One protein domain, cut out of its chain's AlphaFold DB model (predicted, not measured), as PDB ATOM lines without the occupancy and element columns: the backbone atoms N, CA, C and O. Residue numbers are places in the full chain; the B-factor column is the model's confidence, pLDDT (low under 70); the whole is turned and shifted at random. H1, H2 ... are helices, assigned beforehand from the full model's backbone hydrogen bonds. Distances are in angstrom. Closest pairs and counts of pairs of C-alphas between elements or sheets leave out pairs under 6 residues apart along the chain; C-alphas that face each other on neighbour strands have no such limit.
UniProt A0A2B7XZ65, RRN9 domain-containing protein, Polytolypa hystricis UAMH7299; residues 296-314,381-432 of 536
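What this domain is: This is residues 296 to 314 and 381 to 432 of the 536 residues of the protein "RRN9 domain-containing protein" of Polytolypa hystricis UAMH7299 (UniProt A0A2B7XZ65). A hairpin of two helices, H3 and H4 side by side, has a third helix, H1, packed steeply across H3, while H2 sticks out as an arm whose residues 381 to 392 stand free. The arm gives much of the length, and the body without it spans 31 by 29 by 15 A. The printed part has 71 residues with four named helices, in the order H1, H2, H3, H4, and no named strand; its class is all helix. The whole is loose, with a radius of gyration of the C-alphas of 15.3 A, and spans 48 by 32 by 18 A.

How they stand to each other: H1, residues 296 to 313, touches H3, residues 401 to 410, with its residues 304 to 308 alone. Their closest C-alphas, those of Leu 304 and Ala 408, are 6.0 A apart. They run opposite ways at a steep tilt of 69 degrees, only just short of about perpendicular. H2, residues 381 to 393, touches no helix. H3 and H4, residues 415 to 429, form a helical hairpin and touch, running opposite ways at a shallow tilt of 7 degrees. Their closest C-alphas, those of Leu 405 and Val 418, are 6.5 A apart. H1 and H4 are apart. In H1, H2 and H4 every O i to N i+4 pair is within hydrogen-bond range; in H3, 5 of 6 are.

Where its parts are: H1 begins at C-alpha 296, (-64.114, 21.979, -31.265), and is 25.6 A long from first to last C-alpha. H2 measures 18.0 A, H3 14.7 A, and H4 20.8 A, ending at C-alpha 429, (-39.881, 5.371, -35.734).

The domain as a whole: The C-alphas farthest apart, those of Leu 381 and Ala 416, are 47.9 A apart. Residues 315 to 380 are not printed, and C-alphas 314 and 381 are 25.2 A apart across this cut. Of the links printed whole, H2 to H3 is short and H3 to H4 tight. Residues 381 to 396 have pLDDT under 70; the mean of the printed part is 81.6.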
ATOM      1  N   HIS A 296     -64.977  21.704 -32.414       93.62
ATOM      2  CA  HIS A 296     -64.114  21.979 -31.265       93.62
ATOM      3  C   HIS A 296     -62.730  21.322 -31.417       93.62
ATOM      4  O   HIS A 296     -61.719  21.994 -31.220       93.62
ATOM      5  N   ILE A 297     -62.664  20.057 -31.848       93.06
ATOM      6  CA  ILE A 297     -61.391  19.365 -32.130       93.06
ATOM      7  C   ILE A 297     -60.627  20.054 -33.270       93.06
ATOM      8  O   ILE A 297     -59.420  20.258 -33.150       93.06
ATOM      9  N   LEU A 298     -61.316  20.486 -34.332       92.75
ATOM     10  CA  LEU A 298     -60.706  21.280 -35.406       92.75
ATOM     11  C   LEU A 298     -60.100  22.588 -34.867       92.75
ATOM     12  O   LEU A 298     -58.948  22.878 -35.158       92.75
ATOM     13  N   SER A 299     -60.786  23.311 -33.974       92.88
ATOM     14  CA  SER A 299     -60.220  24.531 -33.373       92.88
ATOM     15  C   SER A 299     -58.994  24.275 -32.470       92.88
ATOM     16  O   SER A 299     -58.100  25.119 -32.390       92.88
ATOM     17  N   GLN A 300     -58.895  23.097 -31.832       92.25
ATOM     18  CA  GLN A 300     -57.679  22.670 -31.117       92.25
ATOM     19  C   GLN A 300     -56.532  22.322 -32.085       92.25
ATOM     20  O   GLN A 300     -55.359  22.552 -31.767       92.25
ATOM     21  N   LEU A 301     -56.855  21.793 -33.271       92.81
ATOM     22  CA  LEU A 301     -55.895  21.539 -34.346       92.81
ATOM     23  C   LEU A 301     -55.389  22.853 -34.957       92.81
ATOM     24  O   LEU A 301     -54.180  23.017 -35.092       92.81
ATOM     25  N   ASP A 302     -56.266  23.823 -35.221       92.06
ATOM     26  CA  ASP A 302     -55.883  25.160 -35.692       92.06
ATOM     27  C   ASP A 302     -54.973  25.874 -34.682       92.06
ATOM     28  O   ASP A 302     -53.959  26.462 -35.062       92.06
ATOM     29  N   GLY A 303     -55.262  25.760 -33.380       93.50
ATOM     30  CA  GLY A 303     -54.387  26.256 -32.313       93.50
ATOM     31  C   GLY A 303     -52.990  25.618 -32.331       93.50
ATOM     32  O   GLY A 303     -51.986  26.314 -32.158       93.50
ATOM     33  N   LEU A 304     -52.908  24.311 -32.603       93.25
ATOM     34  CA  LEU A 304     -51.654  23.566 -32.767       93.25
ATOM     35  C   LEU A 304     -50.897  23.970 -34.046       93.25
ATOM     36  O   LEU A 304     -49.687  24.199 -33.988       93.25
ATOM     37  N   LEU A 305     -51.587  24.124 -35.178       90.19
ATOM     38  CA  LEU A 305     -51.002  24.560 -36.452       90.19
ATOM     39  C   LEU A 305     -50.486  26.004 -36.370       90.19
ATOM     40  O   LEU A 305     -49.377  26.302 -36.820       90.19
ATOM     41  N   LEU A 306     -51.237  26.893 -35.718       91.00
ATOM     42  CA  LEU A 306     -50.826  28.267 -35.443       91.00
ATOM     43  C   LEU A 306     -49.651  28.321 -34.452       91.00
ATOM     44  O   LEU A 306     -48.751  29.147 -34.616       91.00
ATOM     45  N   GLY A 307     -49.605  27.411 -33.474       90.94
ATOM     46  CA  GLY A 307     -48.443  27.185 -32.609       90.94
ATOM     47  C   GLY A 307     -47.196  26.791 -33.408       90.94
ATOM     48  O   GLY A 307     -46.172  27.467 -33.321       90.94
ATOM     49  N   LEU A 308     -47.305  25.770 -34.266       88.94
ATOM     50  CA  LEU A 308     -46.246  25.320 -35.184       88.94
ATOM     51  C   LEU A 308     -45.770  26.424 -36.137       88.94
ATOM     52  O   LEU A 308     -44.579  26.476 -36.458       88.94
ATOM     53  N   HIS A 309     -46.678  27.300 -36.578       86.75
ATOM     54  CA  HIS A 309     -46.370  28.442 -37.433       86.75
ATOM     55  C   HIS A 309     -45.605  29.533 -36.666       86.75
ATOM     56  O   HIS A 309     -44.515  29.921 -37.087       86.75
ATOM     57  N   ARG A 310     -46.113  29.974 -35.506       88.25
ATOM     58  CA  ARG A 310     -45.446  30.952 -34.617       88.25
ATOM     59  C   ARG A 310     -44.057  30.470 -34.188       88.25
ATOM     60  O   ARG A 310     -43.085  31.215 -34.290       88.25
ATOM     61  N   ALA A 311     -43.944  29.197 -33.813       86.25
ATOM     62  CA  ALA A 311     -42.678  28.554 -33.476       86.25
ATOM     63  C   ALA A 311     -41.711  28.436 -34.666       86.25
ATOM     64  O   ALA A 311     -40.525  28.223 -34.450       86.25
ATOM     65  N   ARG A 312     -42.174  28.553 -35.921       81.25
ATOM     66  CA  ARG A 312     -41.293  28.642 -37.100       81.25
ATOM     67  C   ARG A 312     -40.920  30.088 -37.435       81.25
ATOM     68  O   ARG A 312     -39.794  30.327 -37.865       81.25
ATOM     69  N   GLN A 313     -41.827  31.044 -37.212       77.88
ATOM     70  CA  GLN A 313     -41.568  32.475 -37.408       77.88
ATOM     71  C   GLN A 313     -40.445  33.001 -36.501       77.88
ATOM     72  O   GLN A 313     -39.643  33.806 -36.963       77.88
ATOM     73  N   SER A 314     -40.330  32.526 -35.256       73.62
ATOM     74  CA  SER A 314     -39.279  32.963 -34.316       73.62
ATOM     75  C   SER A 314     -37.846  32.712 -34.814       73.62
ATOM     76  O   SER A 314     -36.938  33.469 -34.474       73.62
ATOM     77  N   LEU A 381     -41.597  39.502 -59.869       52.19
ATOM     78  CA  LEU A 381     -41.359  39.844 -58.464       52.19
ATOM     79  C   LEU A 381     -41.947  38.794 -57.520       52.19
ATOM     80  O   LEU A 381     -41.243  38.362 -56.607       52.19
ATOM     81  N   ALA A 382     -43.157  38.298 -57.771       52.50
ATOM     82  CA  ALA A 382     -43.762  37.177 -57.056       52.50
ATOM     83  C   ALA A 382     -42.896  35.913 -57.176       52.50
ATOM     84  O   ALA A 382     -42.540  35.299 -56.170       52.50
ATOM     85  N   LYS A 383     -42.422  35.577 -58.383       54.31
ATOM     86  CA  LYS A 383     -41.535  34.425 -58.635       54.31
ATOM     87  C   LYS A 383     -40.155  34.582 -57.974       54.31
ATOM     88  O   LYS A 383     -39.593  33.598 -57.485       54.31
ATOM     89  N   LYS A 384     -39.617  35.809 -57.885       49.62
ATOM     90  CA  LYS A 384     -38.407  36.146 -57.098       49.62
ATOM     91  C   LYS A 384     -38.674  36.028 -55.582       49.62
ATOM     92  O   LYS A 384     -37.868  35.414 -54.879       49.62
ATOM     93  N   ARG A 385     -39.809  36.541 -55.080       53.06
ATOM     94  CA  ARG A 385     -40.252  36.450 -53.671       53.06
ATOM     95  C   ARG A 385     -40.408  34.987 -53.246       53.06
ATOM     96  O   ARG A 385     -39.717  34.578 -52.313       53.06
ATOM     97  N   ALA A 386     -41.174  34.190 -53.991       54.03
ATOM     98  CA  ALA A 386     -41.396  32.762 -53.760       54.03
ATOM     99  C   ALA A 386     -40.088  31.951 -53.765       54.03
ATOM    100  O   ALA A 386     -39.843  31.175 -52.844       54.03
ATOM    101  N   ARG A 387     -39.177  32.186 -54.725       55.75
ATOM    102  CA  ARG A 387     -37.832  31.572 -54.713       55.75
ATOM    103  C   ARG A 387     -37.023  31.967 -53.472       55.75
ATOM    104  O   ARG A 387     -36.363  31.118 -52.878       55.75
ATOM    105  N   SER A 388     -37.095  33.231 -53.048       55.91
ATOM    106  CA  SER A 388     -36.404  33.701 -51.841       55.91
ATOM    107  C   SER A 388     -37.001  33.125 -50.550       55.91
ATOM    108  O   SER A 388     -36.255  32.843 -49.616       55.91
ATOM    109  N   GLN A 389     -38.317  32.900 -50.507       54.12
ATOM    110  CA  GLN A 389     -39.018  32.232 -49.411       54.12
ATOM    111  C   GLN A 389     -38.684  30.738 -49.383       54.12
ATOM    112  O   GLN A 389     -38.229  30.254 -48.356       54.12
ATOM    113  N   GLY A 390     -38.762  30.021 -50.507       54.78
ATOM    114  CA  GLY A 390     -38.329  28.621 -50.598       54.78
ATOM    115  C   GLY A 390     -36.889  28.420 -50.108       54.78
ATOM    116  O   GLY A 390     -36.626  27.544 -49.286       54.78
ATOM    117  N   ALA A 391     -35.967  29.309 -50.497       55.47
ATOM    118  CA  ALA A 391     -34.574  29.294 -50.040       55.47
ATOM    119  C   ALA A 391     -34.362  29.699 -48.559       55.47
ATOM    120  O   ALA A 391     -33.288  29.440 -48.009       55.47
ATOM    121  N   ARG A 392     -35.350  30.333 -47.908       55.44
ATOM    122  CA  ARG A 392     -35.365  30.610 -46.456       55.44
ATOM    123  C   ARG A 392     -35.968  29.429 -45.697       55.44
ATOM    124  O   ARG A 392     -35.321  28.903 -44.797       55.44
ATOM    125  N   GLN A 393     -37.139  28.952 -46.114       56.62
ATOM    126  CA  GLN A 393     -37.829  27.800 -45.533       56.62
ATOM    127  C   GLN A 393     -36.976  26.523 -45.602       56.62
ATOM    128  O   GLN A 393     -36.928  25.784 -44.624       56.62
ATOM    129  N   ALA A 394     -36.218  26.305 -46.683       56.44
ATOM    130  CA  ALA A 394     -35.285  25.179 -46.806       56.44
ATOM    131  C   ALA A 394     -34.125  25.196 -45.785       56.44
ATOM    132  O   ALA A 394     -33.501  24.163 -45.553       56.44
ATOM    133  N   ARG A 395     -33.831  26.346 -45.153       57.72
ATOM    134  CA  ARG A 395     -32.839  26.454 -44.062       57.72
ATOM    135  C   ARG A 395     -33.423  26.116 -42.688       57.72
ATOM    136  O   ARG A 395     -32.657  25.873 -41.765       57.72
ATOM    137  N   LEU A 396     -34.751  26.099 -42.552       65.44
ATOM    138  CA  LEU A 396     -35.482  25.887 -41.296       65.44
ATOM    139  C   LEU A 396     -35.910  24.423 -41.097       65.44
ATOM    140  O   LEU A 396     -36.950  24.172 -40.491       65.44
ATOM    141  N   GLY A 397     -35.158  23.478 -41.672       72.50
ATOM    142  CA  GLY A 397     -35.431  22.043 -41.581       72.50
ATOM    143  C   GLY A 397     -36.762  21.592 -42.197       72.50
ATOM    144  O   GLY A 397     -37.516  22.375 -42.783       72.50
ATOM    145  N   LEU A 398     -37.033  20.295 -42.055       81.38
ATOM    146  CA  LEU A 398     -38.399  19.772 -42.048       81.38
ATOM    147  C   LEU A 398     -38.916  19.808 -40.601       81.38
ATOM    148  O   LEU A 398     -38.162  20.136 -39.687       81.38
ATOM    149  N   ARG A 399     -40.206  19.533 -40.409       83.31
ATOM    150  CA  ARG A 399     -40.835  19.464 -39.089       83.31
ATOM    151  C   ARG A 399     -40.961  17.994 -38.697       83.31
ATOM    152  O   ARG A 399     -41.674  17.261 -39.376       83.31
ATOM    153  N   ASP A 400     -40.288  17.594 -37.625       85.69
ATOM    154  CA  ASP A 400     -40.320  16.213 -37.138       85.69
ATOM    155  C   ASP A 400     -41.503  15.989 -36.173       85.69
ATOM    156  O   ASP A 400     -42.118  16.935 -35.671       85.69
ATOM    157  N   TRP A 401     -41.855  14.724 -35.924       89.12
ATOM    158  CA  TRP A 401     -43.026  14.347 -35.115       89.12
ATOM    159  C   TRP A 401     -42.931  14.836 -33.658       89.12
ATOM    160  O   TRP A 401     -43.945  15.166 -33.038       89.12
ATOM    161  N   SER A 402     -41.710  14.936 -33.134       89.44
ATOM    162  CA  SER A 402     -41.407  15.397 -31.781       89.44
ATOM    163  C   SER A 402     -41.716  16.884 -31.572       89.44
ATOM    164  O   SER A 402     -42.321  17.237 -30.562       89.44
ATOM    165  N   ASP A 403     -41.422  17.751 -32.549       88.81
ATOM    166  CA  ASP A 403     -41.825  19.167 -32.512       88.81
ATOM    167  C   ASP A 403     -43.356  19.321 -32.468       88.81
ATOM    168  O   ASP A 403     -43.885  20.209 -31.795       88.81
ATOM    169  N   VAL A 404     -44.083  18.471 -33.205       91.19
ATOM    170  CA  VAL A 404     -45.553  18.511 -33.272       91.19
ATOM    171  C   VAL A 404     -46.160  18.143 -31.921       91.19
ATOM    172  O   VAL A 404     -47.033  18.859 -31.434       91.19
ATOM    173  N   LEU A 405     -45.675  17.075 -31.281       92.56
ATOM    174  CA  LEU A 405     -46.151  16.667 -29.956       92.56
ATOM    175  C   LEU A 405     -45.660  17.593 -28.834       92.56
ATOM    176  O   LEU A 405     -46.405  17.838 -27.885       92.56
ATOM    177  N   GLY A 406     -44.457  18.155 -28.963       90.00
ATOM    178  CA  GLY A 406     -43.937  19.184 -28.063       90.00
ATOM    179  C   GLY A 406     -44.798  20.447 -28.072       90.00
ATOM    180  O   GLY A 406     -45.114  20.979 -27.016       90.00
ATOM    181  N   ILE A 407     -45.263  20.899 -29.240       91.25
ATOM    182  CA  ILE A 407     -46.200  22.029 -29.315       91.25
ATOM    183  C   ILE A 407     -47.615  21.616 -28.888       91.25
ATOM    184  O   ILE A 407     -48.283  22.406 -28.224       91.25
ATOM    185  N   ALA A 408     -48.060  20.386 -29.166       91.88
ATOM    186  CA  ALA A 408     -49.353  19.881 -28.688       91.88
ATOM    187  C   ALA A 408     -49.477  19.917 -27.154       91.88
ATOM    188  O   ALA A 408     -50.528  20.294 -26.633       91.88
ATOM    189  N   SER A 409     -48.405  19.574 -26.424       90.88
ATOM    190  CA  SER A 409     -48.396  19.655 -24.956       90.88
ATOM    191  C   SER A 409     -48.504  21.096 -24.437       90.88
ATOM    192  O   SER A 409     -49.022  21.305 -23.343       90.88
ATOM    193  N   MET A 410     -48.090  22.091 -25.232       86.38
ATOM    194  CA  MET A 410     -48.200  23.519 -24.910       86.38
ATOM    195  C   MET A 410     -49.537  24.145 -25.337       86.38
ATOM    196  O   MET A 410     -49.973  25.118 -24.728       86.38
ATOM    197  N   THR A 411     -50.205  23.628 -26.376       87.75
ATOM    198  CA  THR A 411     -51.464  24.195 -26.908       87.75
ATOM    199  C   THR A 411     -52.733  23.633 -26.257       87.75
ATOM    200  O   THR A 411     -53.830  23.824 -26.778       87.75
ATOM    201  N   GLY A 412     -52.606  22.979 -25.098       83.44
ATOM    202  CA  GLY A 412     -53.742  22.543 -24.279       83.44
ATOM    203  C   GLY A 412     -54.379  21.215 -24.696       83.44
ATOM    204  O   GLY A 412     -55.485  20.910 -24.249       83.44
ATOM    205  N   TRP A 413     -53.707  20.404 -25.522       90.88
ATOM    206  CA  TRP A 413     -54.188  19.054 -25.825       90.88
ATOM    207  C   TRP A 413     -54.161  18.167 -24.568       90.88
ATOM    208  O   TRP A 413     -53.234  18.267 -23.759       90.88
ATOM    209  N   PRO A 414     -55.137  17.257 -24.382       91.94
ATOM    210  CA  PRO A 414     -55.204  16.424 -23.187       91.94
ATOM    211  C   PRO A 414     -53.959  15.535 -23.075       91.94
ATOM    212  O   PRO A 414     -53.733  14.662 -23.916       91.94
ATOM    213  N   ALA A 415     -53.173  15.721 -22.009       90.38
ATOM    214  CA  ALA A 415     -51.856  15.096 -21.837       90.38
ATOM    215  C   ALA A 415     -51.872  13.566 -22.013       90.38
ATOM    216  O   ALA A 415     -50.992  13.003 -22.657       90.38
ATOM    217  N   ALA A 416     -52.920  12.883 -21.540       92.88
ATOM    218  CA  ALA A 416     -53.078  11.438 -21.722       92.88
ATOM    219  C   ALA A 416     -53.218  11.006 -23.200       92.88
ATOM    220  O   ALA A 416     -52.870   9.878 -23.541       92.88
ATOM    221  N   ALA A 417     -53.717  11.868 -24.091       92.31
ATOM    222  CA  ALA A 417     -53.702  11.622 -25.533       92.31
ATOM    223  C   ALA A 417     -52.318  11.903 -26.132       92.31
ATOM    224  O   ALA A 417     -51.820  11.079 -26.893       92.31
ATOM    225  N   VAL A 418     -51.677  13.009 -25.734       92.75
ATOM    226  CA  VAL A 418     -50.326  13.386 -26.185       92.75
ATOM    227  C   VAL A 418     -49.304  12.292 -25.840       92.75
ATOM    228  O   VAL A 418     -48.594  11.834 -26.730       92.75
ATOM    229  N   MET A 419     -49.309  11.777 -24.604       91.25
ATOM    230  CA  MET A 419     -48.453  10.660 -24.170       91.25
ATOM    231  C   MET A 419     -48.730   9.363 -24.947       91.25
ATOM    232  O   MET A 419     -47.799   8.699 -25.396       91.25
ATOM    233  N   ARG A 420     -50.003   8.996 -25.170       93.44
ATOM    234  CA  ARG A 420     -50.337   7.800 -25.971       93.44
ATOM    235  C   ARG A 420     -49.880   7.925 -27.424       93.44
ATOM    236  O   ARG A 420     -49.474   6.926 -28.010       93.44
ATOM    237  N   THR A 421     -49.946   9.119 -28.009       93.50
ATOM    238  CA  THR A 421     -49.438   9.365 -29.364       93.50
ATOM    239  C   THR A 421     -47.910   9.351 -29.385       93.50
ATOM    240  O   THR A 421     -47.350   8.704 -30.261       93.50
ATOM    241  N   ALA A 422     -47.240   9.945 -28.392       93.44
ATOM    242  CA  ALA A 422     -45.784   9.895 -28.247       93.44
ATOM    243  C   ALA A 422     -45.264   8.453 -28.210       93.44
ATOM    244  O   ALA A 422     -44.426   8.095 -29.031       93.44
ATOM    245  N   ASN A 423     -45.836   7.597 -27.357       92.44
ATOM    246  CA  ASN A 423     -45.442   6.189 -27.262       92.44
ATOM    247  C   ASN A 423     -45.669   5.425 -28.583       92.44
ATOM    248  O   ASN A 423     -44.884   4.549 -28.932       92.44
ATOM    249  N   ARG A 424     -46.725   5.762 -29.342       93.06
ATOM    250  CA  ARG A 424     -46.991   5.164 -30.664       93.06
ATOM    251  C   ARG A 424     -46.025   5.655 -31.741       93.06
ATOM    252  O   ARG A 424     -45.648   4.859 -32.589       93.06
ATOM    253  N   CYS A 425     -45.637   6.929 -31.725       91.56
ATOM    254  CA  CYS A 425     -44.631   7.465 -32.641       91.56
ATOM    255  C   CYS A 425     -43.242   6.897 -32.329       91.56
ATOM    256  O   CYS A 425     -42.568   6.443 -33.247       91.56
ATOM    257  N   ALA A 426     -42.862   6.817 -31.050       92.50
ATOM    258  CA  ALA A 426     -41.601   6.215 -30.626       92.50
ATOM    259  C   ALA A 426     -41.484   4.749 -31.073       92.50
ATOM    260  O   ALA A 426     -40.496   4.371 -31.700       92.50
ATOM    261  N   ALA A 427     -42.538   3.951 -30.865       92.44
ATOM    262  CA  ALA A 427     -42.599   2.563 -31.325       92.44
ATOM    263  C   ALA A 427     -42.661   2.398 -32.860       92.44
ATOM    264  O   ALA A 427     -42.376   1.313 -33.357       92.44
ATOM    265  N   LEU A 428     -43.050   3.438 -33.611       91.25
ATOM    266  CA  LEU A 428     -43.134   3.409 -35.078       91.25
ATOM    267  C   LEU A 428     -41.831   3.857 -35.759       91.25
ATOM    268  O   LEU A 428     -41.509   3.369 -36.836       91.25
ATOM    269  N   PHE A 429     -41.106   4.802 -35.159       89.19
ATOM    270  CA  PHE A 429     -39.881   5.371 -35.734       89.19
ATOM    271  C   PHE A 429     -38.590   4.801 -35.122       89.19
ATOM    272  O   PHE A 429     -37.531   4.931 -35.743       89.19
ATOM    273  N   GLU A 430     -38.688   4.120 -33.971       87.25
ATOM    274  CA  GLU A 430     -37.572   3.707 -33.098       87.25
ATOM    275  C   GLU A 430     -36.781   4.920 -32.566       87.25
ATOM    276  O   GLU A 430     -35.552   4.945 -32.558       87.25
ATOM    277  N   GLU A 431     -37.509   5.960 -32.141       87.81
ATOM    278  CA  GLU A 431     -36.966   7.245 -31.678       87.81
ATOM    279  C   GLU A 431     -37.625   7.666 -30.347       87.81
ATOM    280  O   GLU A 431     -38.844   7.810 -30.271       87.81
ATOM    281  N   ASP A 432     -36.838   7.895 -29.291       84.44
ATOM    282  CA  ASP A 432     -37.357   8.336 -27.986       84.44
ATOM    283  C   ASP A 432     -37.681   9.839 -27.938       84.44
ATOM    284  O   ASP A 432     -36.993  10.673 -28.531       84.44
TER     285      ASP A 432